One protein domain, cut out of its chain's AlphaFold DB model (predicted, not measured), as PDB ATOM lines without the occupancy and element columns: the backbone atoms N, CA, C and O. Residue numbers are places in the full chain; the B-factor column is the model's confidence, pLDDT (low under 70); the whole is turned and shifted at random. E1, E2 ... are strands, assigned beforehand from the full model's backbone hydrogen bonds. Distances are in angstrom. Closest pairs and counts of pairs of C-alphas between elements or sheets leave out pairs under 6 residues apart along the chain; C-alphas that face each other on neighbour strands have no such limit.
ATOM      1  N   GLY A 194       8.800  37.165  -0.911       91.88
ATOM      2  CA  GLY A 194       8.802  35.720  -1.013       91.88
ATOM      3  C   GLY A 194       8.848  35.235  -2.446       91.88
ATOM      4  O   GLY A 194       8.821  36.025  -3.388       91.88
ATOM      5  N   ALA A 195       8.938  33.923  -2.589       91.62
ATOM      6  CA  ALA A 195       8.915  33.229  -3.861       91.62
ATOM      7  C   ALA A 195       8.174  31.901  -3.703       91.62
ATOM      8  O   ALA A 195       8.309  31.227  -2.683       91.62
ATOM      9  N   LEU A 196       7.430  31.532  -4.741       95.19
ATOM     10  CA  LEU A 196       6.932  30.184  -4.991       95.19
ATOM     11  C   LEU A 196       7.681  29.653  -6.209       95.19
ATOM     12  O   LEU A 196       7.901  30.403  -7.161       95.19
ATOM     13  N   TYR A 197       8.090  28.390  -6.178       92.81
ATOM     14  CA  TYR A 197       8.899  27.813  -7.247       92.81
ATOM     15  C   TYR A 197       8.592  26.333  -7.475       92.81
ATOM     16  O   TYR A 197       8.162  25.628  -6.563       92.81
ATOM     17  N   GLU A 198       8.859  25.873  -8.699       93.25
ATOM     18  CA  GLU A 198       8.843  24.473  -9.131       93.25
ATOM     19  C   GLU A 198       9.943  24.282 -10.182       93.25
ATOM     20  O   GLU A 198      10.065  25.067 -11.124       93.25
ATOM     21  N   TYR A 199      10.730  23.222 -10.023       91.88
ATOM     22  CA  TYR A 199      11.806  22.836 -10.920       91.88
ATOM     23  C   TYR A 199      11.589  21.398 -11.372       91.88
ATOM     24  O   TYR A 199      11.763  20.440 -10.617       91.88
ATOM     25  N   LEU A 200      11.255  21.262 -12.653       93.38
ATOM     26  CA  LEU A 200      11.018  19.984 -13.298       93.38
ATOM     27  C   LEU A 200      12.275  19.507 -14.027       93.38
ATOM     28  O   LEU A 200      12.832  20.214 -14.866       93.38
ATOM     29  N   ARG A 201      12.656  18.252 -13.794       92.56
ATOM     30  CA  ARG A 201      13.526  17.500 -14.700       92.56
ATOM     31  C   ARG A 201      12.859  16.193 -15.085       92.56
ATOM     32  O   ARG A 201      12.354  15.458 -14.236       92.56
ATOM     33  N   ASN A 202      12.819  15.926 -16.382       93.19
ATOM     34  CA  ASN A 202      11.930  14.920 -16.920       93.19
ATOM     35  C   ASN A 202      12.573  14.217 -18.120       93.19
ATOM     36  O   ASN A 202      13.049  14.880 -19.041       93.19
ATOM     37  N   ASP A 203      12.540  12.882 -18.149       91.12
ATOM     38  CA  ASP A 203      13.051  12.113 -19.285       91.12
ATOM     39  C   ASP A 203      12.313  12.409 -20.591       91.12
ATOM     40  O   ASP A 203      12.836  12.078 -21.635       91.12
ATOM     41  N   ALA A 204      11.160  13.075 -20.609       91.25
ATOM     42  CA  ALA A 204      10.576  13.570 -21.853       91.25
ATOM     43  C   ALA A 204      11.488  14.602 -22.549       91.25
ATOM     44  O   ALA A 204      11.576  14.601 -23.775       91.25
ATOM     45  N   PHE A 205      12.212  15.422 -21.777       91.69
ATOM     46  CA  PHE A 205      13.060  16.511 -22.277       91.69
ATOM     47  C   PHE A 205      14.551  16.150 -22.327       91.69
ATOM     48  O   PHE A 205      15.288  16.706 -23.137       91.69
ATOM     49  N   ASP A 206      15.009  15.217 -21.487       88.19
ATOM     50  CA  ASP A 206      16.425  14.839 -21.438       88.19
ATOM     51  C   ASP A 206      16.867  14.096 -22.715       88.19
ATOM     52  O   ASP A 206      16.086  13.397 -23.356       88.19
ATOM     53  N   ALA A 207      18.144  14.177 -23.089       86.00
ATOM     54  CA  ALA A 207      18.704  13.301 -24.120       86.00
ATOM     55  C   ALA A 207      18.926  11.875 -23.574       86.00
ATOM     56  O   ALA A 207      19.110  11.673 -22.373       86.00
ATOM     57  N   ARG A 208      18.944  10.865 -24.455       84.06
ATOM     58  CA  ARG A 208      19.359   9.504 -24.068       84.06
ATOM     59  C   ARG A 208      20.874   9.452 -23.848       84.06
ATOM     60  O   ARG A 208      21.627  10.109 -24.563       84.06
ATOM     61  N   SER A 209      21.328   8.629 -22.906       78.38
ATOM     62  CA  SER A 209      22.761   8.351 -22.757       78.38
ATOM     63  C   SER A 209      23.281   7.575 -23.972       78.38
ATOM     64  O   SER A 209      22.639   6.627 -24.422       78.38
ATOM     65  N   PHE A 210      24.457   7.946 -24.485       78.81
ATOM     66  CA  PHE A 210      25.099   7.242 -25.603       78.81
ATOM     67  C   PHE A 210      25.533   5.814 -25.238       78.81
ATOM     68  O   PHE A 210      25.597   4.948 -26.104       78.81
ATOM     69  N   GLN A 211      25.792   5.561 -23.952       73.31
ATOM     70  CA  GLN A 211      26.215   4.261 -23.418       73.31
ATOM     71  C   GLN A 211      25.042   3.304 -23.194       73.31
ATOM     72  O   GLN A 211      25.249   2.163 -22.792       73.31
ATOM     73  N   ARG A 212      23.801   3.776 -23.363       73.31
ATOM     74  CA  ARG A 212      22.603   3.033 -22.973       73.31
ATOM     75  C   ARG A 212      21.691   2.828 -24.174       73.31
ATOM     76  O   ARG A 212      21.405   3.757 -24.929       73.31
ATOM     77  N   GLY A 213      21.226   1.589 -24.332       72.44
ATOM     78  CA  GLY A 213      20.317   1.202 -25.413       72.44
ATOM     79  C   GLY A 213      18.910   1.789 -25.269       72.44
ATOM     80  O   GLY A 213      18.225   1.982 -26.267       72.44
ATOM     81  N   THR A 214      18.493   2.130 -24.047       79.62
ATOM     82  CA  THR A 214      17.172   2.698 -23.747       79.62
ATOM     83  C   THR A 214      17.286   3.951 -22.883       79.62
ATOM     84  O   THR A 214      18.231   4.120 -22.108       79.62
ATOM     85  N   LYS A 215      16.317   4.859 -23.039       83.56
ATOM     86  CA  LYS A 215      16.195   6.072 -22.227       83.56
ATOM     87  C   LYS A 215      15.567   5.709 -20.885       83.56
ATOM     88  O   LYS A 215      14.446   5.209 -20.860       83.56
ATOM     89  N   GLN A 216      16.278   5.944 -19.786       85.50
ATOM     90  CA  GLN A 216      15.735   5.653 -18.458       85.50
ATOM     91  C   GLN A 216      14.696   6.685 -18.045       85.50
ATOM     92  O   GLN A 216      14.841   7.873 -18.349       85.50
ATOM     93  N   LYS A 217      13.680   6.240 -17.303       89.50
ATOM     94  CA  LYS A 217      12.691   7.164 -16.757       89.50
ATOM     95  C   LYS A 217      13.282   8.000 -15.625       89.50
ATOM     96  O   LYS A 217      13.916   7.481 -14.710       89.50
ATOM     97  N   LEU A 218      13.006   9.294 -15.662       91.25
ATOM     98  CA  LEU A 218      13.299  10.287 -14.645       91.25
ATOM     99  C   LEU A 218      12.124  11.260 -14.600       91.25
ATOM    100  O   LEU A 218      11.845  11.973 -15.558       91.25
ATOM    101  N   ARG A 219      11.456  11.331 -13.457       94.31
ATOM    102  CA  ARG A 219      10.486  12.372 -13.128       94.31
ATOM    103  C   ARG A 219      10.930  12.985 -11.808       94.31
ATOM    104  O   ARG A 219      10.828  12.348 -10.757       94.31
ATOM    105  N   TYR A 220      11.465  14.190 -11.875       93.88
ATOM    106  CA  TYR A 220      11.973  14.926 -10.729       93.88
ATOM    107  C   TYR A 220      11.260  16.268 -10.645       93.88
ATOM    108  O   TYR A 220      11.304  17.038 -11.598       93.88
ATOM    109  N   ASN A 221      10.606  16.516  -9.517       94.25
ATOM    110  CA  ASN A 221       9.920  17.768  -9.217       94.25
ATOM    111  C   ASN A 221      10.498  18.295  -7.909       94.25
ATOM    112  O   ASN A 221      10.581  17.540  -6.932       94.25
ATOM    113  N   GLN A 222      10.912  19.551  -7.903       93.25
ATOM    114  CA  GLN A 222      11.454  20.232  -6.738       93.25
ATOM    115  C   GLN A 222      10.742  21.566  -6.605       93.25
ATOM    116  O   GLN A 222      10.992  22.494  -7.369       93.25
ATOM    117  N   PHE A 223       9.859  21.653  -5.623       94.81
ATOM    118  CA  PHE A 223       8.988  22.801  -5.430       94.81
ATOM    119  C   PHE A 223       8.957  23.241  -3.990       94.81
ATOM    120  O   PHE A 223       9.270  22.478  -3.077       94.81
ATOM    121  N   GLY A 224       8.538  24.476  -3.783       95.44
ATOM    122  CA  GLY A 224       8.492  25.029  -2.453       95.44
ATOM    123  C   GLY A 224       8.177  26.504  -2.440       95.44
ATOM    124  O   GLY A 224       7.739  27.096  -3.431       95.44
ATOM    125  N   PHE A 225       8.416  27.085  -1.273       95.38
ATOM    126  CA  PHE A 225       8.304  28.513  -1.071       95.38
ATOM    127  C   PHE A 225       9.393  29.035  -0.143       95.38
ATOM    128  O   PHE A 225       9.966  28.316   0.677       95.38
ATOM    129  N   ALA A 226       9.658  30.325  -0.267       94.75
ATOM    130  CA  ALA A 226      10.414  31.103   0.696       94.75
ATOM    131  C   ALA A 226       9.627  32.376   0.997       94.75
ATOM    132  O   ALA A 226       9.107  33.005   0.078       94.75
ATOM    133  N   ILE A 227       9.536  32.761   2.263       96.12
ATOM    134  CA  ILE A 227       8.864  33.983   2.695       96.12
ATOM    135  C   ILE A 227       9.644  34.605   3.846       96.12
ATOM    136  O   ILE A 227      10.019  33.928   4.798       96.12
ATOM    137  N   GLY A 228       9.907  35.900   3.745       95.00
ATOM    138  CA  GLY A 228      10.542  36.687   4.786       95.00
ATOM    139  C   GLY A 228       9.830  38.014   4.965       95.00
ATOM    140  O   GLY A 228       9.129  38.487   4.068       95.00
ATOM    141  N   GLY A 229       9.989  38.601   6.141       94.44
ATOM    142  CA  GLY A 229       9.413  39.900   6.442       94.44
ATOM    143  C   GLY A 229       9.443  40.235   7.928       94.44
ATOM    144  O   GLY A 229      10.022  39.499   8.732       94.44
ATOM    145  N   PRO A 230       8.808  41.345   8.320       94.56
ATOM    146  CA  PRO A 230       8.721  41.744   9.711       94.56
ATOM    147  C   PRO A 230       7.680  40.895  10.444       94.56
ATOM    148  O   PRO A 230       6.554  40.711   9.978       94.56
ATOM    149  N   MET A 231       8.021  40.424  11.642       91.31
ATOM    150  CA  MET A 231       7.048  39.825  12.555       91.31
ATOM    151  C   MET A 231       6.243  40.951  13.206       91.31
ATOM    152  O   MET A 231       6.596  41.460  14.267       91.31
ATOM    153  N   TYR A 232       5.204  41.393  12.503       87.75
ATOM    154  CA  TYR A 232       4.357  42.522  12.874       87.75
ATOM    155  C   TYR A 232       3.112  42.045  13.629       87.75
ATOM    156  O   TYR A 232       2.272  41.344  13.062       87.75
ATOM    157  N   TRP A 233       2.967  42.464  14.889       84.56
ATOM    158  CA  TRP A 233       1.724  42.320  15.648       84.56
ATOM    159  C   TRP A 233       1.200  43.715  16.026       84.56
ATOM    160  O   TRP A 233       1.770  44.344  16.928       84.56
ATOM    161  N   PRO A 234       0.117  44.200  15.377       80.94
ATOM    162  CA  PRO A 234      -0.455  45.516  15.653       80.94
ATOM    163  C   PRO A 234      -0.654  45.765  17.154       80.94
ATOM    164  O   PRO A 234      -1.257  44.947  17.849       80.94
ATOM    165  N   GLY A 235      -0.134  46.892  17.651       79.94
ATOM    166  CA  GLY A 235      -0.322  47.340  19.036       79.94
ATOM    167  C   GLY A 235       0.436  46.550  20.111       79.94
ATOM    168  O   GLY A 235       0.262  46.849  21.288       79.94
ATOM    169  N   LYS A 236       1.266  45.562  19.748       85.38
ATOM    170  CA  LYS A 236       2.024  44.755  20.722       85.38
ATOM    171  C   LYS A 236       3.506  44.647  20.394       85.38
ATOM    172  O   LYS A 236       4.343  45.010  21.213       85.38
ATOM    173  N   VAL A 237       3.838  44.122  19.215       83.25
ATOM    174  CA  VAL A 237       5.215  43.749  18.866       83.25
ATOM    175  C   VAL A 237       5.567  44.301  17.497       83.25
ATOM    176  O   VAL A 237       4.851  44.085  16.521       83.25
ATOM    177  N   ASN A 238       6.713  44.980  17.441       86.25
ATOM    178  CA  ASN A 238       7.339  45.452  16.210       86.25
ATOM    179  C   ASN A 238       6.403  46.272  15.296       86.25
ATOM    180  O   ASN A 238       6.365  46.070  14.084       86.25
ATOM    181  N   THR A 239       5.648  47.212  15.875       83.56
ATOM    182  CA  THR A 239       4.656  48.034  15.157       83.56
ATOM    183  C   THR A 239       5.261  48.803  13.978       83.56
ATOM    184  O   THR A 239       4.642  48.885  12.922       83.56
ATOM    185  N   ASN A 240       6.502  49.277  14.127       86.00
ATOM    186  CA  ASN A 240       7.227  50.005  13.081       86.00
ATOM    187  C   ASN A 240       7.920  49.082  12.065       86.00
ATOM    188  O   ASN A 240       8.505  49.577  11.115       86.00
ATOM    189  N   ARG A 241       7.856  47.751  12.236       87.31
ATOM    190  CA  ARG A 241       8.470  46.754  11.334       87.31
ATOM    191  C   ARG A 241       9.999  46.846  11.219       87.31
ATOM    192  O   ARG A 241      10.560  46.406  10.225       87.31
ATOM    193  N   GLU A 242      10.674  47.356  12.245       87.06
ATOM    194  CA  GLU A 242      12.119  47.649  12.234       87.06
ATOM    195  C   GLU A 242      12.945  46.789  13.203       87.06
ATOM    196  O   GLU A 242      14.170  46.808  13.150       87.06
ATOM    197  N   LYS A 243      12.301  46.053  14.117       85.44
ATOM    198  CA  LYS A 243      12.976  45.407  15.258       85.44
ATOM    199  C   LYS A 243      12.977  43.882  15.230       85.44
ATOM    200  O   LYS A 243      13.846  43.279  15.847       85.44
ATOM    201  N   LEU A 244      11.991  43.255  14.590       90.19
ATOM    202  CA  LEU A 244      11.824  41.799  14.615       90.19
ATOM    203  C   LEU A 244      11.438  41.257  13.241       90.19
ATOM    204  O   LEU A 244      10.395  41.609  12.689       90.19
ATOM    205  N   PHE A 245      12.250  40.349  12.718       93.25
ATOM    206  CA  PHE A 245      12.085  39.805  11.377       93.25
ATOM    207  C   PHE A 245      12.033  38.282  11.416       93.25
ATOM    208  O   PHE A 245      12.599  37.659  12.311       93.25
ATOM    209  N   PHE A 246      11.365  37.689  10.434       94.00
ATOM    210  CA  PHE A 246      11.319  36.247  10.242       94.00
ATOM    211  C   PHE A 246      11.682  35.892   8.804       94.00
ATOM    212  O   PHE A 246      11.457  36.666   7.872       94.00
ATOM    213  N   PHE A 247      12.200  34.684   8.634       95.00
ATOM    214  CA  PHE A 247      12.358  34.038   7.344       95.00
ATOM    215  C   PHE A 247      11.951  32.574   7.490       95.00
ATOM    216  O   PHE A 247      12.297  31.923   8.474       95.00
ATOM    217  N   ALA A 248      11.191  32.069   6.527       95.00
ATOM    218  CA  ALA A 248      10.757  30.688   6.461       95.00
ATOM    219  C   ALA A 248      10.929  30.167   5.034       95.00
ATOM    220  O   ALA A 248      10.559  30.826   4.061       95.00
ATOM    221  N   ASN A 249      11.464  28.959   4.916       94.19
ATOM    222  CA  ASN A 249      11.607  28.246   3.658       94.19
ATOM    223  C   ASN A 249      11.134  26.807   3.846       94.19
ATOM    224  O   ASN A 249      11.382  26.191   4.881       94.19
ATOM    225  N   MET A 250      10.442  26.296   2.836       93.50
ATOM    226  CA  MET A 250      10.017  24.909   2.777       93.50
ATOM    227  C   MET A 250      10.187  24.413   1.348       93.50
ATOM    228  O   MET A 250       9.774  25.088   0.404       93.50
ATOM    229  N   GLU A 251      10.785  23.236   1.205       91.62
ATOM    230  CA  GLU A 251      11.066  22.606  -0.080       91.62
ATOM    231  C   GLU A 251      10.677  21.129  -0.038       91.62
ATOM    232  O   GLU A 251      10.918  20.425   0.944       91.62
ATOM    233  N   TRP A 252      10.103  20.650  -1.136       92.00
ATOM    234  CA  TRP A 252       9.779  19.253  -1.355       92.00
ATOM    235  C   TRP A 252      10.424  18.756  -2.636       92.00
ATOM    236  O   TRP A 252      10.349  19.390  -3.685       92.00
ATOM    237  N   ILE A 253      10.992  17.556  -2.551       91.00
ATOM    238  CA  ILE A 253      11.563  16.848  -3.690       91.00
ATOM    239  C   ILE A 253      10.750  15.576  -3.918       91.00
ATOM    240  O   ILE A 253      10.717  14.679  -3.073       91.00
ATOM    241  N   ARG A 254      10.118  15.464  -5.087       92.25
ATOM    242  CA  ARG A 254       9.478  14.232  -5.563       92.25
ATOM    243  C   ARG A 254      10.307  13.648  -6.692       92.25
ATOM    244  O   ARG A 254      10.317  14.168  -7.806       92.25
ATOM    245  N   ARG A 255      10.982  12.539  -6.396       91.31
ATOM    246  CA  ARG A 255      11.879  11.849  -7.324       91.31
ATOM    247  C   ARG A 255      11.360  10.450  -7.624       91.31
ATOM    248  O   ARG A 255      11.232   9.627  -6.724       91.31
ATOM    249  N   ARG A 256      11.101  10.181  -8.902       90.94
ATOM    250  CA  ARG A 256      10.857   8.843  -9.443       90.94
ATOM    251  C   ARG A 256      11.850   8.608 -10.565       90.94
ATOM    252  O   ARG A 256      11.837   9.333 -11.554       90.94
ATOM    253  N   GLU A 257      12.706   7.614 -10.412       88.19
ATOM    254  CA  GLU A 257      13.721   7.306 -11.413       88.19
ATOM    255  C   GLU A 257      13.900   5.806 -11.585       88.19
ATOM    256  O   GLU A 257      13.741   5.033 -10.642       88.19
ATOM    257  N   GLU A 258      14.264   5.416 -12.799       84.94
ATOM    258  CA  GLU A 258      14.783   4.095 -13.107       84.94
ATOM    259  C   GLU A 258      16.307   4.171 -13.077       84.94
ATOM    260  O   GLU A 258      16.954   4.727 -13.970       84.94
TER     261      GLU A 258
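This is residues 194 to 258 of the 311 residues of an uncharacterized protein of Bryobacterales bacterium (UniProt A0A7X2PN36). A long, narrow ribbon of three antiparallel strands lies side by side in one sheet, with a long loop at each end and no other layer on either face. Its order is E1, E2, E3, also the order along the chain: a meander, each strand the antiparallel neighbour of the one before. The printed part has 65 residues, no named helix, and is all strand by class. It is an extended rod of 67 by 15 by 15 A, with a radius of gyration of the C-alphas of 20.8 A.

E2, residues 218 to 230, measures 40.0 A. E3, residues 245 to 257, measures 39.7 A and ends at C-alpha 257 (13.721, 7.306, -11.413). E1, residues 194 to 202, measures 26.4 A from C-alpha 194 (8.802, 35.720, -1.013).

E2 is the inner strand. It forms a hairpin with E3 at 176 degrees; N 223 and O 252 are 3.0 A apart, within hydrogen-bond range. E1 and E2 form a hairpin at 173 degrees, with N 199 and O 222 at 2.8 A.

The C-alphas farthest apart, of Gly 213 and Gly 235, are 67.3 A apart. Both links are long, 15 and 14 residues; residues 209 to 214 stand free. The printed part has no cut, and no printed residue is under 70 in pLDDT.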